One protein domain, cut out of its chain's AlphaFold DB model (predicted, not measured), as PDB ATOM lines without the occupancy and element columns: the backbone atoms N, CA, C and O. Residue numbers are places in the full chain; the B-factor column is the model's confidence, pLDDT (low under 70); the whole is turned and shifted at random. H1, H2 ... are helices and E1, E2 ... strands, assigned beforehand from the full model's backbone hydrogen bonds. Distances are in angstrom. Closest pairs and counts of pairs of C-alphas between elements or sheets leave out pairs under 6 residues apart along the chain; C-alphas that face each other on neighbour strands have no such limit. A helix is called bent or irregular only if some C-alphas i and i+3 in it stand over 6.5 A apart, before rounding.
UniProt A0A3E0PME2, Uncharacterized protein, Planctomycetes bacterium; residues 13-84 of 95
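This is residues 13 to 84 of the 95 residues of an uncharacterized protein of Planctomycetes bacterium (UniProt A0A3E0PME2). A strongly twisted sheet of five strands makes one end of an elongated domain; the long helix H3 only grazes it with residues 67 to 75 and runs on past it to the other end, where the short helices H1 and H2 and a loop lie. Residues 49 to 54 stick out there. The 72 printed residues hold E1 E2 E3 E4 H1 H2 H3 E5 along the chain, a mixed class; the mixed sheet's order is E1 E2 E3 E4 E5. The whole is only just compact, close to loose, with a radius of gyration of the C-alphas of 13.1 A and spans of 42, 22 and 20 A.

E1, residues 13 to 16, E2, 19 to 24, E3, 28 to 31, and E4, 36 to 39, form a meander, each strand the antiparallel neighbour of the one before, in three hairpins: N 14 and O 21 are 2.9 A apart, N 22 and O 30 2.9 A, N 38 and O 29 2.8 A. E5, residues 79 to 82, is parallel to E4, with N 81 and O 37 2.8 A apart. Between them come H1, residues 43 to 46, H2, 48 to 52, and H3, 60 to 75, a strand-helix-strand unit, two parallel neighbour strands with helices between. H3 is on the sheet but only grazes it; the closest C-alphas of E3 and H3, Trp 30 and Thr 75, are 7.1 A apart. H1 and H2 are not on it. H1 is close to H3 but not clearly touching, the closest C-alphas, Phe 44 and Thr 61, 6.9 A apart. Every O i to N i+4 pair is within hydrogen-bond range in H2, 11 of 12 in H3; H1 is too short for one, and its one O i to N i+3 pair is out of range.

E1 begins at C-alpha 13 (-164.825, -118.444, -164.351), and E5 ends at C-alpha 82 (-148.854, -106.334, -164.955). E2 measures 15.7 A and H3 23.8 A. H1 is irregular, C-alphas 43 and 46 being 7.3 A apart.

The C-alphas farthest apart, Ala 18 and Pro 56, are 42.0 A apart. The printed part has no cut and no long link. Its mean pLDDT is 76.3; residues 41 to 63 and 84 are under 70.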
ATOM      1  N   GLU A  13    -165.433-117.922-165.571       94.62
ATOM      2  CA  GLU A  13    -164.825-118.444-164.351       94.62
ATOM      3  C   GLU A  13    -164.034-119.708-164.675       94.62
ATOM      4  O   GLU A  13    -164.511-120.595-165.387       94.62
ATOM      5  N   ILE A  14    -162.806-119.768-164.170       95.00
ATOM      6  CA  ILE A  14    -161.930-120.926-164.298       95.00
ATOM      7  C   ILE A  14    -161.351-121.290-162.936       95.00
ATOM      8  O   ILE A  14    -161.069-120.427-162.100       95.00
ATOM      9  N   GLU A  15    -161.086-122.577-162.764       95.94
ATOM     10  CA  GLU A  15    -160.218-123.065-161.708       95.94
ATOM     11  C   GLU A  15    -158.815-123.268-162.283       95.94
ATOM     12  O   GLU A  15    -158.620-123.993-163.260       95.94
ATOM     13  N   PHE A  16    -157.828-122.595-161.698       92.06
ATOM     14  CA  PHE A  16    -156.423-122.755-162.056       92.06
ATOM     15  C   PHE A  16    -155.638-123.191-160.821       92.06
ATOM     16  O   PHE A  16    -155.482-122.434-159.856       92.06
ATOM     17  N   GLY A  17    -155.175-124.442-160.823       91.81
ATOM     18  CA  GLY A  17    -154.721-125.096-159.597       91.81
ATOM     19  C   GLY A  17    -155.888-125.232-158.619       91.81
ATOM     20  O   GLY A  17    -156.902-125.808-158.976       91.81
ATOM     21  N   ALA A  18    -155.752-124.671-157.415       93.00
ATOM     22  CA  ALA A  18    -156.814-124.603-156.399       93.00
ATOM     23  C   ALA A  18    -157.356-123.169-156.211       93.00
ATOM     24  O   ALA A  18    -157.775-122.787-155.117       93.00
ATOM     25  N   GLN A  19    -157.248-122.324-157.243       94.75
ATOM     26  CA  GLN A  19    -157.661-120.921-157.204       94.75
ATOM     27  C   GLN A  19    -158.789-120.663-158.197       94.75
ATOM     28  O   GLN A  19    -158.705-121.066-159.354       94.75
ATOM     29  N   GLN A  20    -159.807-119.930-157.751       95.25
ATOM     30  CA  GLN A  20    -160.888-119.440-158.604       95.25
ATOM     31  C   GLN A  20    -160.481-118.103-159.226       95.25
ATOM     32  O   GLN A  20    -160.173-117.145-158.505       95.25
ATOM     33  N   LEU A  21    -160.467-118.047-160.555       94.62
ATOM     34  CA  LEU A  21    -160.116-116.868-161.340       94.62
ATOM     35  C   LEU A  21    -161.266-116.515-162.284       94.62
ATOM     36  O   LEU A  21    -161.907-117.395-162.850       94.62
ATOM     37  N   ALA A  22    -161.493-115.223-162.501       94.50
ATOM     38  CA  ALA A  22    -162.424-114.729-163.508       94.50
ATOM     39  C   ALA A  22    -161.646-114.104-164.670       94.50
ATOM     40  O   ALA A  22    -160.963-113.094-164.499       94.50
ATOM     41  N   LEU A  23    -161.758-114.698-165.857       93.31
ATOM     42  CA  LEU A  23    -161.260-114.131-167.105       93.31
ATOM     43  C   LEU A  23    -162.249-113.064-167.573       93.31
ATOM     44  O   LEU A  23    -163.398-113.375-167.880       93.31
ATOM     45  N   LEU A  24    -161.820-111.807-167.599       91.62
ATOM     46  CA  LEU A  24    -162.656-110.664-167.953       91.62
ATOM     47  C   LEU A  24    -162.523-110.349-169.454       91.62
ATOM     48  O   LEU A  24    -161.409-110.399-169.989       91.62
ATOM     49  N   PRO A  25    -163.617-109.952-170.134       89.00
ATOM     50  CA  PRO A  25    -163.595-109.638-171.569       89.00
ATOM     51  C   PRO A  25    -162.680-108.448-171.904       89.00
ATOM     52  O   PRO A  25    -162.173-108.335-173.017       89.00
ATOM     53  N   ASP A  26    -162.393-107.596-170.920       86.06
ATOM     54  CA  ASP A  26    -161.508-106.435-171.030       86.06
ATOM     55  C   ASP A  26    -160.003-106.783-171.002       86.06
ATOM     56  O   ASP A  26    -159.173-105.919-170.709       86.06
ATOM     57  N   ARG A  27    -159.624-108.024-171.345       87.12
ATOM     58  CA  ARG A  27    -158.236-108.541-171.344       87.12
ATOM     59  C   ARG A  27    -157.571-108.469-169.963       87.12
ATOM     60  O   ARG A  27    -156.431-108.024-169.827       87.12
ATOM     61  N   ALA A  28    -158.300-108.892-168.938       90.56
ATOM     62  CA  ALA A  28    -157.822-108.916-167.562       90.56
ATOM     63  C   ALA A  28    -158.234-110.212-166.865       90.56
ATOM     64  O   ALA A  28    -159.185-110.873-167.277       90.56
ATOM     65  N   VAL A  29    -157.533-110.562-165.790       93.62
ATOM     66  CA  VAL A  29    -157.889-111.690-164.926       93.62
ATOM     67  C   VAL A  29    -158.091-111.180-163.513       93.62
ATOM     68  O   VAL A  29    -157.208-110.544-162.940       93.62
ATOM     69  N   TRP A  30    -159.249-111.463-162.934       94.38
ATOM     70  CA  TRP A  30    -159.560-111.132-161.554       94.38
ATOM     71  C   TRP A  30    -159.379-112.352-160.652       94.38
ATOM     72  O   TRP A  30    -159.948-113.410-160.909       94.38
ATOM     73  N   TRP A  31    -158.607-112.192-159.574       94.94
ATOM     74  CA  TRP A  31    -158.428-113.190-158.522       94.94
ATOM     75  C   TRP A  31    -159.052-112.682-157.211       94.94
ATOM     76  O   TRP A  31    -158.404-111.925-156.473       94.94
ATOM     77  N   PRO A  32    -160.295-113.095-156.889       92.50
ATOM     78  CA  PRO A  32    -161.045-112.559-155.754       92.50
ATOM     79  C   PRO A  32    -160.361-112.786-154.406       92.50
ATOM     80  O   PRO A  32    -160.274-111.862-153.595       92.50
ATOM     81  N   LEU A  33    -159.846-114.000-154.177       94.19
ATOM     82  CA  LEU A  33    -159.258-114.389-152.894       94.19
ATOM     83  C   LEU A  33    -158.039-113.524-152.548       94.19
ATOM     84  O   LEU A  33    -157.930-113.016-151.435       94.19
ATOM     85  N   ALA A  34    -157.160-113.291-153.525       94.31
ATOM     86  CA  ALA A  34    -155.989-112.435-153.357       94.31
ATOM     87  C   ALA A  34    -156.287-110.938-153.556       94.31
ATOM     88  O   ALA A  34    -155.367-110.120-153.488       94.31
ATOM     89  N   ARG A  35    -157.539-110.567-153.858       92.50
ATOM     90  CA  ARG A  35    -157.949-109.211-154.259       92.50
ATOM     91  C   ARG A  35    -157.019-108.600-155.313       92.50
ATOM     92  O   ARG A  35    -156.626-107.435-155.204       92.50
ATOM     93  N   THR A  36    -156.624-109.415-156.289       92.62
ATOM     94  CA  THR A  36    -155.583-109.079-157.263       92.62
ATOM     95  C   THR A  36    -156.145-109.079-158.678       92.62
ATOM     96  O   THR A  36    -156.754-110.055-159.107       92.62
ATOM     97  N   LEU A  37    -155.917-107.986-159.403       91.94
ATOM     98  CA  LEU A  37    -156.202-107.861-160.828       91.94
ATOM     99  C   LEU A  37    -154.906-108.071-161.611       91.94
ATOM    100  O   LEU A  37    -153.900-107.421-161.328       91.94
ATOM    101  N   PHE A  38    -154.935-108.957-162.598       90.88
ATOM    102  CA  PHE A  38    -153.856-109.148-163.556       90.88
ATOM    103  C   PHE A  38    -154.248-108.543-164.898       90.88
ATOM    104  O   PHE A  38    -155.369-108.739-165.367       90.88
ATOM    105  N   ILE A  39    -153.306-107.863-165.538       86.56
ATOM    106  CA  ILE A  39    -153.417-107.439-166.936       86.56
ATOM    107  C   ILE A  39    -152.177-107.924-167.690       86.56
ATOM    108  O   ILE A  39    -151.086-107.952-167.121       86.56
ATOM    109  N   ALA A  40    -152.342-108.328-168.946       73.25
ATOM    110  CA  ALA A  40    -151.245-108.756-169.810       73.25
ATOM    111  C   ALA A  40    -151.149-107.837-171.029       73.25
ATOM    112  O   ALA A  40    -152.174-107.354-171.512       73.25
ATOM    113  N   ASP A  41    -149.905-107.604-171.449       63.28
ATOM    114  CA  ASP A  41    -149.449-106.803-172.585       63.28
ATOM    115  C   ASP A  41    -150.442-105.753-173.069       63.28
ATOM    116  O   ASP A  41    -151.266-105.894-173.983       63.28
ATOM    117  N   SER A  42    -150.386-104.672-172.335       50.81
ATOM    118  CA  SER A  42    -151.151-103.508-172.604       50.81
ATOM    119  C   SER A  42    -150.114-102.533-173.148       50.81
ATOM    120  O   SER A  42    -149.094-102.273-172.514       50.81
ATOM    121  N   HIS A  43    -150.340-101.967-174.332       54.69
ATOM    122  CA  HIS A  43    -149.479-100.921-174.904       54.69
ATOM    123  C   HIS A  43    -149.427 -99.639-174.017       54.69
ATOM    124  O   HIS A  43    -148.970 -98.582-174.443       54.69
ATOM    125  N   PHE A  44    -149.837 -99.741-172.745       49.16
ATOM    126  CA  PHE A  44    -149.691 -98.818-171.627       49.16
ATOM    127  C   PHE A  44    -148.236 -98.463-171.314       49.16
ATOM    128  O   PHE A  44    -148.008 -97.583-170.480       49.16
ATOM    129  N   GLY A  45    -147.257 -99.097-171.964       42.53
ATOM    130  CA  GLY A  45    -145.840 -98.906-171.675       42.53
ATOM    131  C   GLY A  45    -145.270 -97.507-171.927       42.53
ATOM    132  O   GLY A  45    -144.109 -97.241-171.639       42.53
ATOM    133  N   LYS A  46    -146.076 -96.562-172.413       50.12
ATOM    134  CA  LYS A  46    -145.704 -95.140-172.433       50.12
ATOM    135  C   LYS A  46    -146.575 -94.252-171.564       50.12
ATOM    136  O   LYS A  46    -146.305 -93.070-171.510       50.12
ATOM    137  N   ALA A  47    -147.584 -94.796-170.893       49.47
ATOM    138  CA  ALA A  47    -148.702 -94.040-170.347       49.47
ATOM    139  C   ALA A  47    -148.788 -94.060-168.811       49.47
ATOM    140  O   ALA A  47    -148.784 -93.025-168.143       49.47
ATOM    141  N   ALA A  48    -148.872 -95.260-168.237       47.94
ATOM    142  CA  ALA A  48    -149.160 -95.432-166.814       47.94
ATOM    143  C   ALA A  48    -147.942 -95.114-165.934       47.94
ATOM    144  O   ALA A  48    -148.075 -94.406-164.938       47.94
ATOM    145  N   THR A  49    -146.745 -95.547-166.346       49.03
ATOM    146  CA  THR A  49    -145.474 -95.208-165.681       49.03
ATOM    147  C   THR A  49    -145.210 -93.706-165.710       49.03
ATOM    148  O   THR A  49    -144.774 -93.119-164.728       49.03
ATOM    149  N   PHE A  50    -145.531 -93.065-166.830       50.22
ATOM    150  CA  PHE A  50    -145.309 -91.643-167.041       50.22
ATOM    151  C   PHE A  50    -146.309 -90.791-166.244       50.22
ATOM    152  O   PHE A  50    -145.872 -89.844-165.609       50.22
ATOM    153  N   ARG A  51    -147.603 -91.152-166.142       49.91
ATOM    154  CA  ARG A  51    -148.554 -90.433-165.259       49.91
ATOM    155  C   ARG A  51    -148.296 -90.666-163.772       49.91
ATOM    156  O   ARG A  51    -148.382 -89.711-163.008       49.91
ATOM    157  N   ALA A  52    -147.925 -91.881-163.361       50.91
ATOM    158  CA  ALA A  52    -147.474 -92.133-161.988       50.91
ATOM    159  C   ALA A  52    -146.194 -91.338-161.643       50.91
ATOM    160  O   ALA A  52    -145.971 -91.019-160.480       50.91
ATOM    161  N   ALA A  53    -145.401 -90.968-162.657       47.38
ATOM    162  CA  ALA A  53    -144.247 -90.071-162.571       47.38
ATOM    163  C   ALA A  53    -144.548 -88.595-162.945       47.38
ATOM    164  O   ALA A  53    -143.617 -87.800-163.058       47.38
ATOM    165  N   GLY A  54    -145.817 -88.205-163.138       49.38
ATOM    166  CA  GLY A  54    -146.234 -86.811-163.373       49.38
ATOM    167  C   GLY A  54    -146.082 -86.256-164.802       49.38
ATOM    168  O   GLY A  54    -146.120 -85.042-164.983       49.38
ATOM    169  N   LEU A  55    -145.912 -87.097-165.823       40.22
ATOM    170  CA  LEU A  55    -145.674 -86.694-167.216       40.22
ATOM    171  C   LEU A  55    -146.972 -86.739-168.066       40.22
ATOM    172  O   LEU A  55    -147.750 -87.688-167.934       40.22
ATOM    173  N   PRO A  56    -147.228 -85.740-168.939       42.97
ATOM    174  CA  PRO A  56    -148.431 -85.636-169.781       42.97
ATOM    175  C   PRO A  56    -148.305 -86.453-171.080       42.97
ATOM    176  O   PRO A  56    -147.229 -86.511-171.673       42.97
ATOM    177  N   ILE A  57    -149.384 -87.126-171.516       52.12
ATOM    178  CA  ILE A  57    -149.311 -88.174-172.563       52.12
ATOM    179  C   ILE A  57    -150.612 -88.231-173.389       52.12
ATOM    180  O   ILE A  57    -151.675 -88.151-172.766       52.12
ATOM    181  N   PRO A  58    -150.555 -88.404-174.733       49.22
ATOM    182  CA  PRO A  58    -151.676 -88.149-175.654       49.22
ATOM    183  C   PRO A  58    -152.684 -89.311-175.848       49.22
ATOM    184  O   PRO A  58    -152.456 -90.445-175.414       49.22
ATOM    185  N   ASP A  59    -153.762 -88.995-176.580       54.03
ATOM    186  CA  ASP A  59    -155.105 -89.612-176.706       54.03
ATOM    187  C   ASP A  59    -155.246 -91.143-176.820       54.03
ATOM    188  O   ASP A  59    -156.202 -91.701-176.287       54.03
ATOM    189  N   ALA A  60    -154.308 -91.883-177.426       52.50
ATOM    190  CA  ALA A  60    -154.404 -93.358-177.485       52.50
ATOM    191  C   ALA A  60    -154.338 -94.023-176.088       52.50
ATOM    192  O   ALA A  60    -154.767 -95.158-175.896       52.50
ATOM    193  N   THR A  61    -153.833 -93.279-175.106       58.53
ATOM    194  CA  THR A  61    -153.689 -93.653-173.698       58.53
ATOM    195  C   THR A  61    -155.009 -93.615-172.917       58.53
ATOM    196  O   THR A  61    -155.161 -94.303-171.908       58.53
ATOM    197  N   GLU A  62    -155.963 -92.783-173.335       63.19
ATOM    198  CA  GLU A  62    -157.141 -92.466-172.524       63.19
ATOM    199  C   GLU A  62    -158.154 -93.614-172.492       63.19
ATOM    200  O   GLU A  62    -158.630 -93.985-171.421       63.19
ATOM    201  N   THR A  63    -158.398 -94.256-173.637       69.19
ATOM    202  CA  THR A  63    -159.269 -95.440-173.747       69.19
ATOM    203  C   THR A  63    -158.765 -96.602-172.892       69.19
ATOM    204  O   THR A  63    -159.542 -97.297-172.234       69.19
ATOM    205  N   ASP A  64    -157.450 -96.797-172.871       72.06
ATOM    206  CA  ASP A  64    -156.803 -97.842-172.089       72.06
ATOM    207  C   ASP A  64    -156.899 -97.559-170.584       72.06
ATOM    208  O   ASP A  64    -157.280 -98.440-169.807       72.06
ATOM    209  N   LEU A  65    -156.658 -96.316-170.165       74.25
ATOM    210  CA  LEU A  65    -156.833 -95.912-168.770       74.25
ATOM    211  C   LEU A  65    -158.295 -95.973-168.317       74.25
ATOM    212  O   LEU A  65    -158.548 -96.431-167.208       74.25
ATOM    213  N   ALA A  66    -159.254 -95.597-169.164       79.56
ATOM    214  CA  ALA A  66    -160.679 -95.710-168.854       79.56
ATOM    215  C   ALA A  66    -161.111 -97.176-168.673       79.56
ATOM    216  O   ALA A  66    -161.910 -97.497-167.789       79.56
ATOM    217  N   ARG A  67    -160.557 -98.091-169.480       81.94
ATOM    218  CA  ARG A  67    -160.753 -99.537-169.308       81.94
ATOM    219  C   ARG A  67    -160.172-100.023-167.981       81.94
ATOM    220  O   ARG A  67    -160.850-100.752-167.260       81.94
ATOM    221  N   LEU A  68    -158.949 -99.610-167.641       81.50
ATOM    222  CA  LEU A  68    -158.323 -99.971-166.368       81.50
ATOM    223  C   LEU A  68    -159.105 -99.418-165.167       81.50
ATOM    224  O   LEU A  68    -159.327-100.151-164.209       81.50
ATOM    225  N   ASP A  69    -159.565 -98.170-165.228       82.62
ATOM    226  CA  ASP A  69    -160.357 -97.549-164.164       82.62
ATOM    227  C   ASP A  69    -161.672 -98.311-163.933       82.62
ATOM    228  O   ASP A  69    -161.977 -98.714-162.812       82.62
ATOM    229  N   ARG A  70    -162.391 -98.664-165.008       84.75
ATOM    230  CA  ARG A  70    -163.592 -99.513-164.924       84.75
ATOM    231  C   ARG A  70    -163.302-100.874-164.289       84.75
ATOM    232  O   ARG A  70    -164.091-101.371-163.481       84.75
ATOM    233  N   LEU A  71    -162.180-101.496-164.647       86.50
ATOM    234  CA  LEU A  71    -161.760-102.771-164.070       86.50
ATOM    235  C   LEU A  71    -161.443-102.641-162.577       86.50
ATOM    236  O   LEU A  71    -161.893-103.469-161.787       86.50
ATOM    237  N   LEU A  72    -160.727-101.595-162.168       85.38
ATOM    238  CA  LEU A  72    -160.403-101.340-160.764       85.38
ATOM    239  C   LEU A  72    -161.661-101.057-159.934       85.38
ATOM    240  O   LEU A  72    -161.821-101.636-158.860       85.38
ATOM    241  N   GLN A  73    -162.580-100.239-160.450       85.00
ATOM    242  CA  GLN A  73    -163.843 -99.917-159.779       85.00
ATOM    243  C   GLN A  73    -164.756-101.140-159.643       85.00
ATOM    244  O   GLN A  73    -165.347-101.356-158.587       85.00
ATOM    245  N   SER A  74    -164.855-101.965-160.690       87.19
ATOM    246  CA  SER A  74    -165.741-103.137-160.684       87.19
ATOM    247  C   SER A  74    -165.198-104.313-159.867       87.19
ATOM    248  O   SER A  74    -165.982-105.059-159.283       87.19
ATOM    249  N   THR A  75    -163.875-104.485-159.794       86.56
ATOM    250  CA  THR A  75    -163.245-105.584-159.037       86.56
ATOM    251  C   THR A  75    -162.898-105.203-157.599       86.56
ATOM    252  O   THR A  75    -162.779-106.080-156.743       86.56
ATOM    253  N   ILE A  76    -162.745-103.904-157.310       85.62
ATOM    254  CA  ILE A  76    -162.257-103.388-156.021       85.62
ATOM    255  C   ILE A  76    -160.900-104.034-155.664       85.62
ATOM    256  O   ILE A  76    -160.625-104.418-154.521       85.62
ATOM    257  N   ALA A  77    -160.050-104.214-156.679       86.19
ATOM    258  CA  ALA A  77    -158.734-104.813-156.523       86.19
ATOM    259  C   ALA A  77    -157.862-103.989-155.566       86.19
ATOM    260  O   ALA A  77    -157.793-102.766-155.650       86.19
ATOM    261  N   ARG A  78    -157.150-104.671-154.665       88.56
ATOM    262  CA  ARG A  78    -156.146-104.050-153.781       88.56
ATOM    263  C   ARG A  78    -154.731-104.153-154.333       88.56
ATOM    264  O   ARG A  78    -153.822-103.510-153.819       88.56
ATOM    265  N   ARG A  79    -154.544-104.994-155.346       86.69
ATOM    266  CA  ARG A  79    -153.269-105.221-156.013       86.69
ATOM    267  C   ARG A  79    -153.507-105.317-157.515       86.69
ATOM    268  O   ARG A  79    -154.388-106.055-157.946       86.69
ATOM    269  N   LEU A  80    -152.701-104.599-158.288       86.75
ATOM    270  CA  LEU A  80    -152.617-104.722-159.740       86.75
ATOM    271  C   LEU A  80    -151.269-105.359-160.085       86.75
ATOM    272  O   LEU A  80    -150.235-104.889-159.617       86.75
ATOM    273  N   ILE A  81    -151.280-106.424-160.883       86.56
ATOM    274  CA  ILE A  81    -150.077-107.077-161.406       86.56
ATOM    275  C   ILE A  81    -150.097-106.964-162.928       86.56
ATOM    276  O   ILE A  81    -151.063-107.368-163.574       86.56
ATOM    277  N   VAL A  82    -149.019-106.431-163.501       84.06
ATOM    278  CA  VAL A  82    -148.854-106.334-164.955       84.06
ATOM    279  C   VAL A  82    -147.902-107.428-165.424       84.06
ATOM    280  O   VAL A  82    -146.732-107.446-165.050       84.06
ATOM    281  N   LEU A  83    -148.418-108.361-166.221       79.19
ATOM    282  CA  LEU A  83    -147.720-109.561-166.680       79.19
ATOM    283  C   LEU A  83    -146.928-109.306-167.978       79.19
ATOM    284  O   LEU A  83    -147.147-109.983-168.978       79.19
ATOM    285  N   GLY A  84    -145.996-108.347-167.949       64.56
ATOM    286  CA  GLY A  84    -144.995-108.146-169.009       64.56
ATOM    287  C   GLY A  84    -145.216-106.964-169.967       64.56
ATOM    288  O   GLY A  84    -146.297-106.391-170.044       64.56
TER     289      GLY A  84